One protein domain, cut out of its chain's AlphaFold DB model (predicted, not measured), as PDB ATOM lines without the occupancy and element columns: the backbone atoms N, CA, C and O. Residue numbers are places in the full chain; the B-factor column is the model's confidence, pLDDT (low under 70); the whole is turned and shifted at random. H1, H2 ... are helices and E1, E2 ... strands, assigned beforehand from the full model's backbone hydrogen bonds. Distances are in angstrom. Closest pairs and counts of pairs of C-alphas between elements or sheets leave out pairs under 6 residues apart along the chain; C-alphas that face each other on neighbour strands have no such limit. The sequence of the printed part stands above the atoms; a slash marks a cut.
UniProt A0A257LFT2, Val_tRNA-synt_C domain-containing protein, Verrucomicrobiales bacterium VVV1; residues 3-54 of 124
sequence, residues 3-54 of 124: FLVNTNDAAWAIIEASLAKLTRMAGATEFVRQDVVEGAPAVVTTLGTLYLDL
ATOM      1  N   PHE A   3       7.834  -4.448 -33.838       93.50
ATOM      2  CA  PHE A   3       7.456  -3.056 -33.613       93.50
ATOM      3  C   PHE A   3       8.662  -2.214 -33.201       93.50
ATOM      4  O   PHE A   3       9.507  -2.667 -32.428       93.50
ATOM      5  N   LEU A   4       8.713  -0.975 -33.686       94.69
ATOM      6  CA  LEU A   4       9.713   0.019 -33.293       94.69
ATOM      7  C   LEU A   4       9.037   1.087 -32.436       94.69
ATOM      8  O   LEU A   4       7.898   1.462 -32.706       94.69
ATOM      9  N   VAL A   5       9.712   1.569 -31.397       96.62
ATOM     10  CA  VAL A   5       9.156   2.552 -30.462       96.62
ATOM     11  C   VAL A   5      10.080   3.757 -30.362       96.62
ATOM     12  O   VAL A   5      11.185   3.643 -29.832       96.62
ATOM     13  N   ASN A   6       9.607   4.919 -30.807       96.94
ATOM     14  CA  ASN A   6      10.250   6.196 -30.508       96.94
ATOM     15  C   ASN A   6       9.675   6.744 -29.199       96.94
ATOM     16  O   ASN A   6       8.481   7.049 -29.121       96.94
ATOM     17  N   THR A   7      10.506   6.830 -28.159       96.88
ATOM     18  CA  THR A   7      10.085   7.320 -26.844       96.88
ATOM     19  C   THR A   7      11.266   7.751 -25.966       96.88
ATOM     20  O   THR A   7      12.425   7.490 -26.290       96.88
ATOM     21  N   ASN A   8      10.969   8.412 -24.844       95.94
ATOM     22  CA  ASN A   8      11.946   8.799 -23.823       95.94
ATOM     23  C   ASN A   8      12.236   7.657 -22.827       95.94
ATOM     24  O   ASN A   8      11.549   6.637 -22.813       95.94
ATOM     25  N   ASP A   9      13.236   7.841 -21.961       96.50
ATOM     26  CA  ASP A   9      13.702   6.795 -21.035       96.50
ATOM     27  C   ASP A   9      12.634   6.355 -20.027       96.50
ATOM     28  O   ASP A   9      12.471   5.162 -19.771       96.50
ATOM     29  N   ALA A  10      11.871   7.304 -19.476       96.31
ATOM     30  CA  ALA A  10      10.844   7.011 -18.481       96.31
ATOM     31  C   ALA A  10       9.704   6.171 -19.075       96.31
ATOM     32  O   ALA A  10       9.257   5.196 -18.472       96.31
ATOM     33  N   ALA A  11       9.251   6.524 -20.277       95.50
ATOM     34  CA  ALA A  11       8.230   5.771 -20.991       95.50
ATOM     35  C   ALA A  11       8.765   4.430 -21.518       95.50
ATOM     36  O   ALA A  11       8.042   3.432 -21.465       95.50
ATOM     37  N   TRP A  12      10.033   4.363 -21.942       97.00
ATOM     38  CA  TRP A  12      10.660   3.095 -22.310       97.00
ATOM     39  C   TRP A  12      10.698   2.114 -21.140       97.00
ATOM     40  O   TRP A  12      10.321   0.965 -21.326       97.00
ATOM     41  N   ALA A  13      11.050   2.556 -19.928       97.31
ATOM     42  CA  ALA A  13      11.080   1.687 -18.749       97.31
ATOM     43  C   ALA A  13       9.714   1.027 -18.458       97.31
ATOM     44  O   ALA A  13       9.645  -0.142 -18.076       97.31
ATOM     45  N   ILE A  14       8.610   1.749 -18.689       96.19
ATOM     46  CA  ILE A  14       7.241   1.218 -18.547       96.19
ATOM     47  C   ILE A  14       6.964   0.123 -19.590       96.19
ATOM     48  O   ILE A  14       6.387  -0.924 -19.271       96.19
ATOM     49  N   ILE A  15       7.366   0.369 -20.839       95.81
ATOM     50  CA  ILE A  15       7.206  -0.574 -21.954       95.81
ATOM     51  C   ILE A  15       8.064  -1.817 -21.722       95.81
ATOM     52  O   ILE A  15       7.553  -2.933 -21.824       95.81
ATOM     53  N   GLU A  16       9.331  -1.624 -21.354       96.69
ATOM     54  CA  GLU A  16      10.320  -2.668 -21.086       96.69
ATOM     55  C   GLU A  16       9.830  -3.640 -20.008       96.69
ATOM     56  O   GLU A  16       9.797  -4.852 -20.224       96.69
ATOM     57  N   ALA A  17       9.311  -3.106 -18.897       97.44
ATOM     58  CA  ALA A  17       8.721  -3.899 -17.820       97.44
ATOM     59  C   ALA A  17       7.499  -4.733 -18.260       97.44
ATOM     60  O   ALA A  17       7.119  -5.692 -17.585       97.44
ATOM     61  N   SER A  18       6.878  -4.389 -19.392       95.69
ATOM     62  CA  SER A  18       5.649  -5.007 -19.899       95.69
ATOM     63  C   SER A  18       5.846  -5.824 -21.185       95.69
ATOM     64  O   SER A  18       4.866  -6.363 -21.711       95.69
ATOM     65  N   LEU A  19       7.081  -5.961 -21.692       95.44
ATOM     66  CA  LEU A  19       7.374  -6.529 -23.018       95.44
ATOM     67  C   LEU A  19       6.749  -7.904 -23.250       95.44
ATOM     68  O   LEU A  19       6.138  -8.124 -24.294       95.44
ATOM     69  N   ALA A  20       6.841  -8.816 -22.282       94.69
ATOM     70  CA  ALA A  20       6.290 -10.166 -22.422       94.69
ATOM     71  C   ALA A  20       4.766 -10.150 -22.656       94.69
ATOM     72  O   ALA A  20       4.243 -10.879 -23.504       94.69
ATOM     73  N   LYS A  21       4.045  -9.282 -21.936       96.25
ATOM     74  CA  LYS A  21       2.590  -9.136 -22.067       96.25
ATOM     75  C   LYS A  21       2.221  -8.453 -23.381       96.25
ATOM     76  O   LYS A  21       1.335  -8.938 -24.082       96.25
ATOM     77  N   LEU A  22       2.917  -7.366 -23.717       94.62
ATOM     78  CA  LEU A  22       2.706  -6.619 -24.957       94.62
ATOM     79  C   LEU A  22       2.948  -7.503 -26.184       94.62
ATOM     80  O   LEU A  22       2.106  -7.552 -27.076       94.62
ATOM     81  N   THR A  23       4.034  -8.277 -26.179       94.75
ATOM     82  CA  THR A  23       4.391  -9.214 -27.255       94.75
ATOM     83  C   THR A  23       3.286 -10.236 -27.484       94.75
ATOM     84  O   THR A  23       2.819 -10.406 -28.611       94.75
ATOM     85  N   ARG A  24       2.779 -10.846 -26.407       95.19
ATOM     86  CA  ARG A  24       1.684 -11.818 -26.489       95.19
ATOM     87  C   ARG A  24       0.370 -11.202 -26.975       95.19
ATOM     88  O   ARG A  24      -0.307 -11.815 -27.791       95.19
ATOM     89  N   MET A  25      -0.007 -10.028 -26.469       95.38
ATOM     90  CA  MET A  25      -1.280  -9.383 -26.818       95.38
ATOM     91  C   MET A  25      -1.293  -8.840 -28.248       95.38
ATOM     92  O   MET A  25      -2.313  -8.931 -28.922       95.38
ATOM     93  N   ALA A  26      -0.170  -8.290 -28.706       90.62
ATOM     94  CA  ALA A  26      -0.044  -7.700 -30.034       90.62
ATOM     95  C   ALA A  26       0.289  -8.726 -31.133       90.62
ATOM     96  O   ALA A  26       0.349  -8.358 -32.304       90.62
ATOM     97  N   GLY A  27       0.562  -9.992 -30.787       91.38
ATOM     98  CA  GLY A  27       1.113 -10.963 -31.742       91.38
ATOM     99  C   GLY A  27       2.478 -10.525 -32.291       91.38
ATOM    100  O   GLY A  27       2.836 -10.821 -33.438       91.38
ATOM    101  N   ALA A  28       3.223  -9.756 -31.493       91.44
ATOM    102  CA  ALA A  28       4.528  -9.260 -31.881       91.44
ATOM    103  C   ALA A  28       5.582 -10.361 -31.755       91.44
ATOM    104  O   ALA A  28       5.433 -11.305 -30.984       91.44
ATOM    105  N   THR A  29       6.664 -10.216 -32.507       90.75
ATOM    106  CA  THR A  29       7.890 -10.989 -32.293       90.75
ATOM    107  C   THR A  29       8.752 -10.284 -31.248       90.75
ATOM    108  O   THR A  29       9.310 -10.935 -30.373       90.75
ATOM    109  N   GLU A  30       8.815  -8.952 -31.313       92.69
ATOM    110  CA  GLU A  30       9.557  -8.102 -30.384       92.69
ATOM    111  C   GLU A  30       9.116  -6.633 -30.504       92.69
ATOM    112  O   GLU A  30       8.497  -6.235 -31.500       92.69
ATOM    113  N   PHE A  31       9.483  -5.836 -29.499       94.88
ATOM    114  CA  PHE A  31       9.432  -4.374 -29.519       94.88
ATOM    115  C   PHE A  31      10.848  -3.841 -29.315       94.88
ATOM    116  O   PHE A  31      11.531  -4.262 -28.381       94.88
ATOM    117  N   VAL A  32      11.278  -2.903 -30.155       94.44
ATOM    118  CA  VAL A  32      12.627  -2.328 -30.103       94.44
ATOM    119  C   VAL A  32      12.540  -0.814 -30.002       94.44
ATOM    120  O   VAL A  32      11.829  -0.179 -30.779       94.44
ATOM    121  N   ARG A  33      13.265  -0.219 -29.051       95.31
ATOM    122  CA  ARG A  33      13.383   1.238 -28.972       95.31
ATOM    123  C   ARG A  33      14.227   1.751 -30.130       95.31
ATOM    124  O   ARG A  33      15.322   1.244 -30.362       95.31
ATOM    125  N   GLN A  34      13.732   2.764 -30.826       94.44
ATOM    126  CA  GLN A  34      14.433   3.382 -31.939       94.44
ATOM    127  C   GLN A  34      14.080   4.865 -32.046       94.44
ATOM    128  O   GLN A  34      12.912   5.232 -32.168       94.44
ATOM    129  N   ASP A  35      15.104   5.716 -32.030       88.12
ATOM    130  CA  ASP A  35      14.919   7.170 -31.992       88.12
ATOM    131  C   ASP A  35      14.521   7.762 -33.349       88.12
ATOM    132  O   ASP A  35      13.836   8.777 -33.400       88.12
ATOM    133  N   VAL A  36      14.893   7.131 -34.460       85.62
ATOM    134  CA  VAL A  36      14.516   7.599 -35.799       85.62
ATOM    135  C   VAL A  36      13.947   6.435 -36.591       85.62
ATOM    136  O   VAL A  36      14.627   5.432 -36.804       85.62
ATOM    137  N   VAL A  37      12.694   6.576 -37.019       84.94
ATOM    138  CA  VAL A  37      11.986   5.590 -37.840       84.94
ATOM    139  C   VAL A  37      11.396   6.303 -39.053       84.94
ATOM    140  O   VAL A  37      10.601   7.230 -38.906       84.94
ATOM    141  N   GLU A  38      11.778   5.863 -40.251       81.06
ATOM    142  CA  GLU A  38      11.332   6.437 -41.524       81.06
ATOM    143  C   GLU A  38      10.479   5.435 -42.310       81.06
ATOM    144  O   GLU A  38      10.731   4.232 -42.286       81.06
ATOM    145  N   GLY A  39       9.459   5.929 -43.018       79.44
ATOM    146  CA  GLY A  39       8.704   5.127 -43.988       79.44
ATOM    147  C   GLY A  39       7.850   3.988 -43.412       79.44
ATOM    148  O   GLY A  39       7.400   3.137 -44.176       79.44
ATOM    149  N   ALA A  40       7.601   3.960 -42.100       86.75
ATOM    150  CA  ALA A  40       6.800   2.927 -41.443       86.75
ATOM    151  C   ALA A  40       5.414   3.451 -41.013       86.75
ATOM    152  O   ALA A  40       5.316   4.580 -40.520       86.75
ATOM    153  N   PRO A  41       4.337   2.646 -41.134       88.75
ATOM    154  CA  PRO A  41       3.051   2.968 -40.523       88.75
ATOM    155  C   PRO A  41       3.203   3.161 -39.015       88.75
ATOM    156  O   PRO A  41       3.848   2.348 -38.347       88.75
ATOM    157  N   ALA A  42       2.590   4.218 -38.485       93.56
ATOM    158  CA  ALA A  42       2.778   4.642 -37.106       93.56
ATOM    159  C   ALA A  42       1.455   4.945 -36.401       93.56
ATOM    160  O   ALA A  42       0.490   5.398 -37.021       93.56
ATOM    161  N   VAL A  43       1.443   4.756 -35.084       94.50
ATOM    162  CA  VAL A  43       0.398   5.244 -34.184       94.50
ATOM    163  C   VAL A  43       1.040   5.982 -33.012       94.50
ATOM    164  O   VAL A  43       1.998   5.506 -32.402       94.50
ATOM    165  N   VAL A  44       0.515   7.166 -32.701       95.06
ATOM    166  CA  VAL A  44       0.971   7.973 -31.565       95.06
ATOM    167  C   VAL A  44       0.223   7.534 -30.310       95.06
ATOM    168  O   VAL A  44      -0.999   7.391 -30.320       95.06
ATOM    169  N   THR A  45       0.958   7.331 -29.222       93.56
ATOM    170  CA  THR A  45       0.425   6.946 -27.911       93.56
ATOM    171  C   THR A  45       0.933   7.903 -26.835       93.56
ATOM    172  O   THR A  45       1.837   8.705 -27.061       93.56
ATOM    173  N   THR A  46       0.396   7.789 -25.622       94.69
ATOM    174  CA  THR A  46       0.904   8.536 -24.461       94.69
ATOM    175  C   THR A  46       2.325   8.133 -24.058       94.69
ATOM    176  O   THR A  46       3.002   8.898 -23.380       94.69
ATOM    177  N   LEU A  47       2.786   6.951 -24.476       93.62
ATOM    178  CA  LEU A  47       4.116   6.421 -24.183       93.62
ATOM    179  C   LEU A  47       5.096   6.603 -25.350       93.62
ATOM    180  O   LEU A  47       6.164   6.002 -25.330       93.62
ATOM    181  N   GLY A  48       4.750   7.404 -26.359       94.75
ATOM    182  CA  GLY A  48       5.562   7.623 -27.557       94.75
ATOM    183  C   GLY A  48       4.903   7.092 -28.824       94.75
ATOM    184  O   GLY A  48       3.711   6.765 -28.839       94.75
ATOM    185  N   THR A  49       5.676   7.011 -29.900       95.88
ATOM    186  CA  THR A  49       5.180   6.591 -31.215       95.88
ATOM    187  C   THR A  49       5.563   5.143 -31.479       95.88
ATOM    188  O   THR A  49       6.739   4.783 -31.420       95.88
ATOM    189  N   LEU A  50       4.561   4.315 -31.772       94.50
ATOM    190  CA  LEU A  50       4.720   2.910 -32.125       94.50
ATOM    191  C   LEU A  50       4.657   2.762 -33.646       94.50
ATOM    192  O   LEU A  50       3.695   3.205 -34.271       94.50
ATOM    193  N   TYR A  51       5.646   2.096 -34.225       94.50
ATOM    194  CA  TYR A  51       5.754   1.842 -35.656       94.50
ATOM    195  C   TYR A  51       5.689   0.346 -35.936       94.50
ATOM    196  O   TYR A  51       6.273  -0.453 -35.201       94.50
ATOM    197  N   LEU A  52       5.014  -0.031 -37.021       90.62
ATOM    198  CA  LEU A  52       5.044  -1.395 -37.534       90.62
ATOM    199  C   LEU A  52       6.251  -1.567 -38.462       90.62
ATOM    200  O   LEU A  52       6.324  -0.928 -39.512       90.62
ATOM    201  N   ASP A  53       7.172  -2.457 -38.098       88.44
ATOM    202  CA  ASP A  53       8.351  -2.754 -38.909       88.44
ATOM    203  C   ASP A  53       7.991  -3.707 -40.057       88.44
ATOM    204  O   ASP A  53       8.074  -4.932 -39.935       88.44
ATOM    205  N   LEU A  54       7.585  -3.128 -41.187       77.12
ATOM    206  CA  LEU A  54       7.319  -3.866 -42.424       77.12
ATOM    207  C   LEU A  54       8.601  -4.284 -43.164       77.12
ATOM    208  O   LEU A  54       8.559  -5.195 -43.995       77.12
TER     209      LEU A  54
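What this domain is: This is residues 3 to 54 of the 124 residues of the protein "Val_tRNA-synt_C domain-containing protein" of Verrucomicrobiales bacterium VVV1 (UniProt A0A257LFT2). A small twisted sheet of four strands has two short helices, H1 and H2, packed on its E2 and E1 half, while the hairpin E3 and E4 forms the other half. The two helices join at a corner through their link, and the loop of residues 34 to 41, between E2 and E3, lies toward the opposite end of the longest axis. The printed part has 52 residues, with two named helices and four named strands in the order E1 H1 H2 E2 E3 E4; the sheet is mixed, in the order E2 E1 E4 E3, and the class is mixed, helices and strands. It is compact, with a radius of gyration of the C-alphas of 10.2 A, and spans 27 by 24 by 15 A.

How they stand to each other: The inner strands E1, residues 3 to 6, and E4, residues 48 to 53, are antiparallel at 148 degrees, with N 4 and O 51 within hydrogen-bond range at 2.9 A. E2, residues 30 to 33, is an edge strand parallel to E1 at 18 degrees; N 5 and O 32 are 2.8 A apart. E3, residues 42 to 45, is the other edge strand and forms an antiparallel hairpin with E4 at 154 degrees, with N 45 and O 48 at 2.8 A. The sheet is only just strongly twisted, its C-alphas lying up to 4.3 A off the best plane. H1, residues 9 to 16, is on the sheet at a height over the sheet of 8.9 A, on a local plane fitted to only just enough C-alphas, 6. It lies over E1 and runs along the strands, at 10 degrees to E1 on the local plane. The closest C-alphas of H1 and E4 are those of Ala 11 and Gly 48, 7.3 A apart. H2, residues 19 to 26, is on the sheet but only grazes it; its closest C-alphas to E2 are those of Thr 23 and Glu 30, 6.1 A apart. H1 and H2 meet only through their link. E1, H1, H2 and E2 form a strand-helix-strand unit, two parallel neighbour strands with helices between, whose crossover is right-handed. In H2 every O i to N i+4 pair is within hydrogen-bond range; in H1, 3 of 4 are.

Where its parts are: E1 begins at C-alpha 3, (7.456, -3.056, -33.613), and measures 10.2 A from first to last C-alpha, as does E2. H1 measures 10.0 A and begins at C-alpha 9, (13.702, 6.795, -21.035); H2 measures 10.3 A. E3 measures 9.8 A. E4, the longest strand, measures 15.6 A and ends at C-alpha 53, (8.351, -2.754, -38.909).

The domain as a whole: The two C-alphas farthest apart, those of Ala 17 and Gly 39, are 27.7 A apart. The printed part has no cut. The link from E2 to E3, 8 residues, is short; the other links are tight. The mean pLDDT of the printed part is 93.0, and no printed residue is under 70.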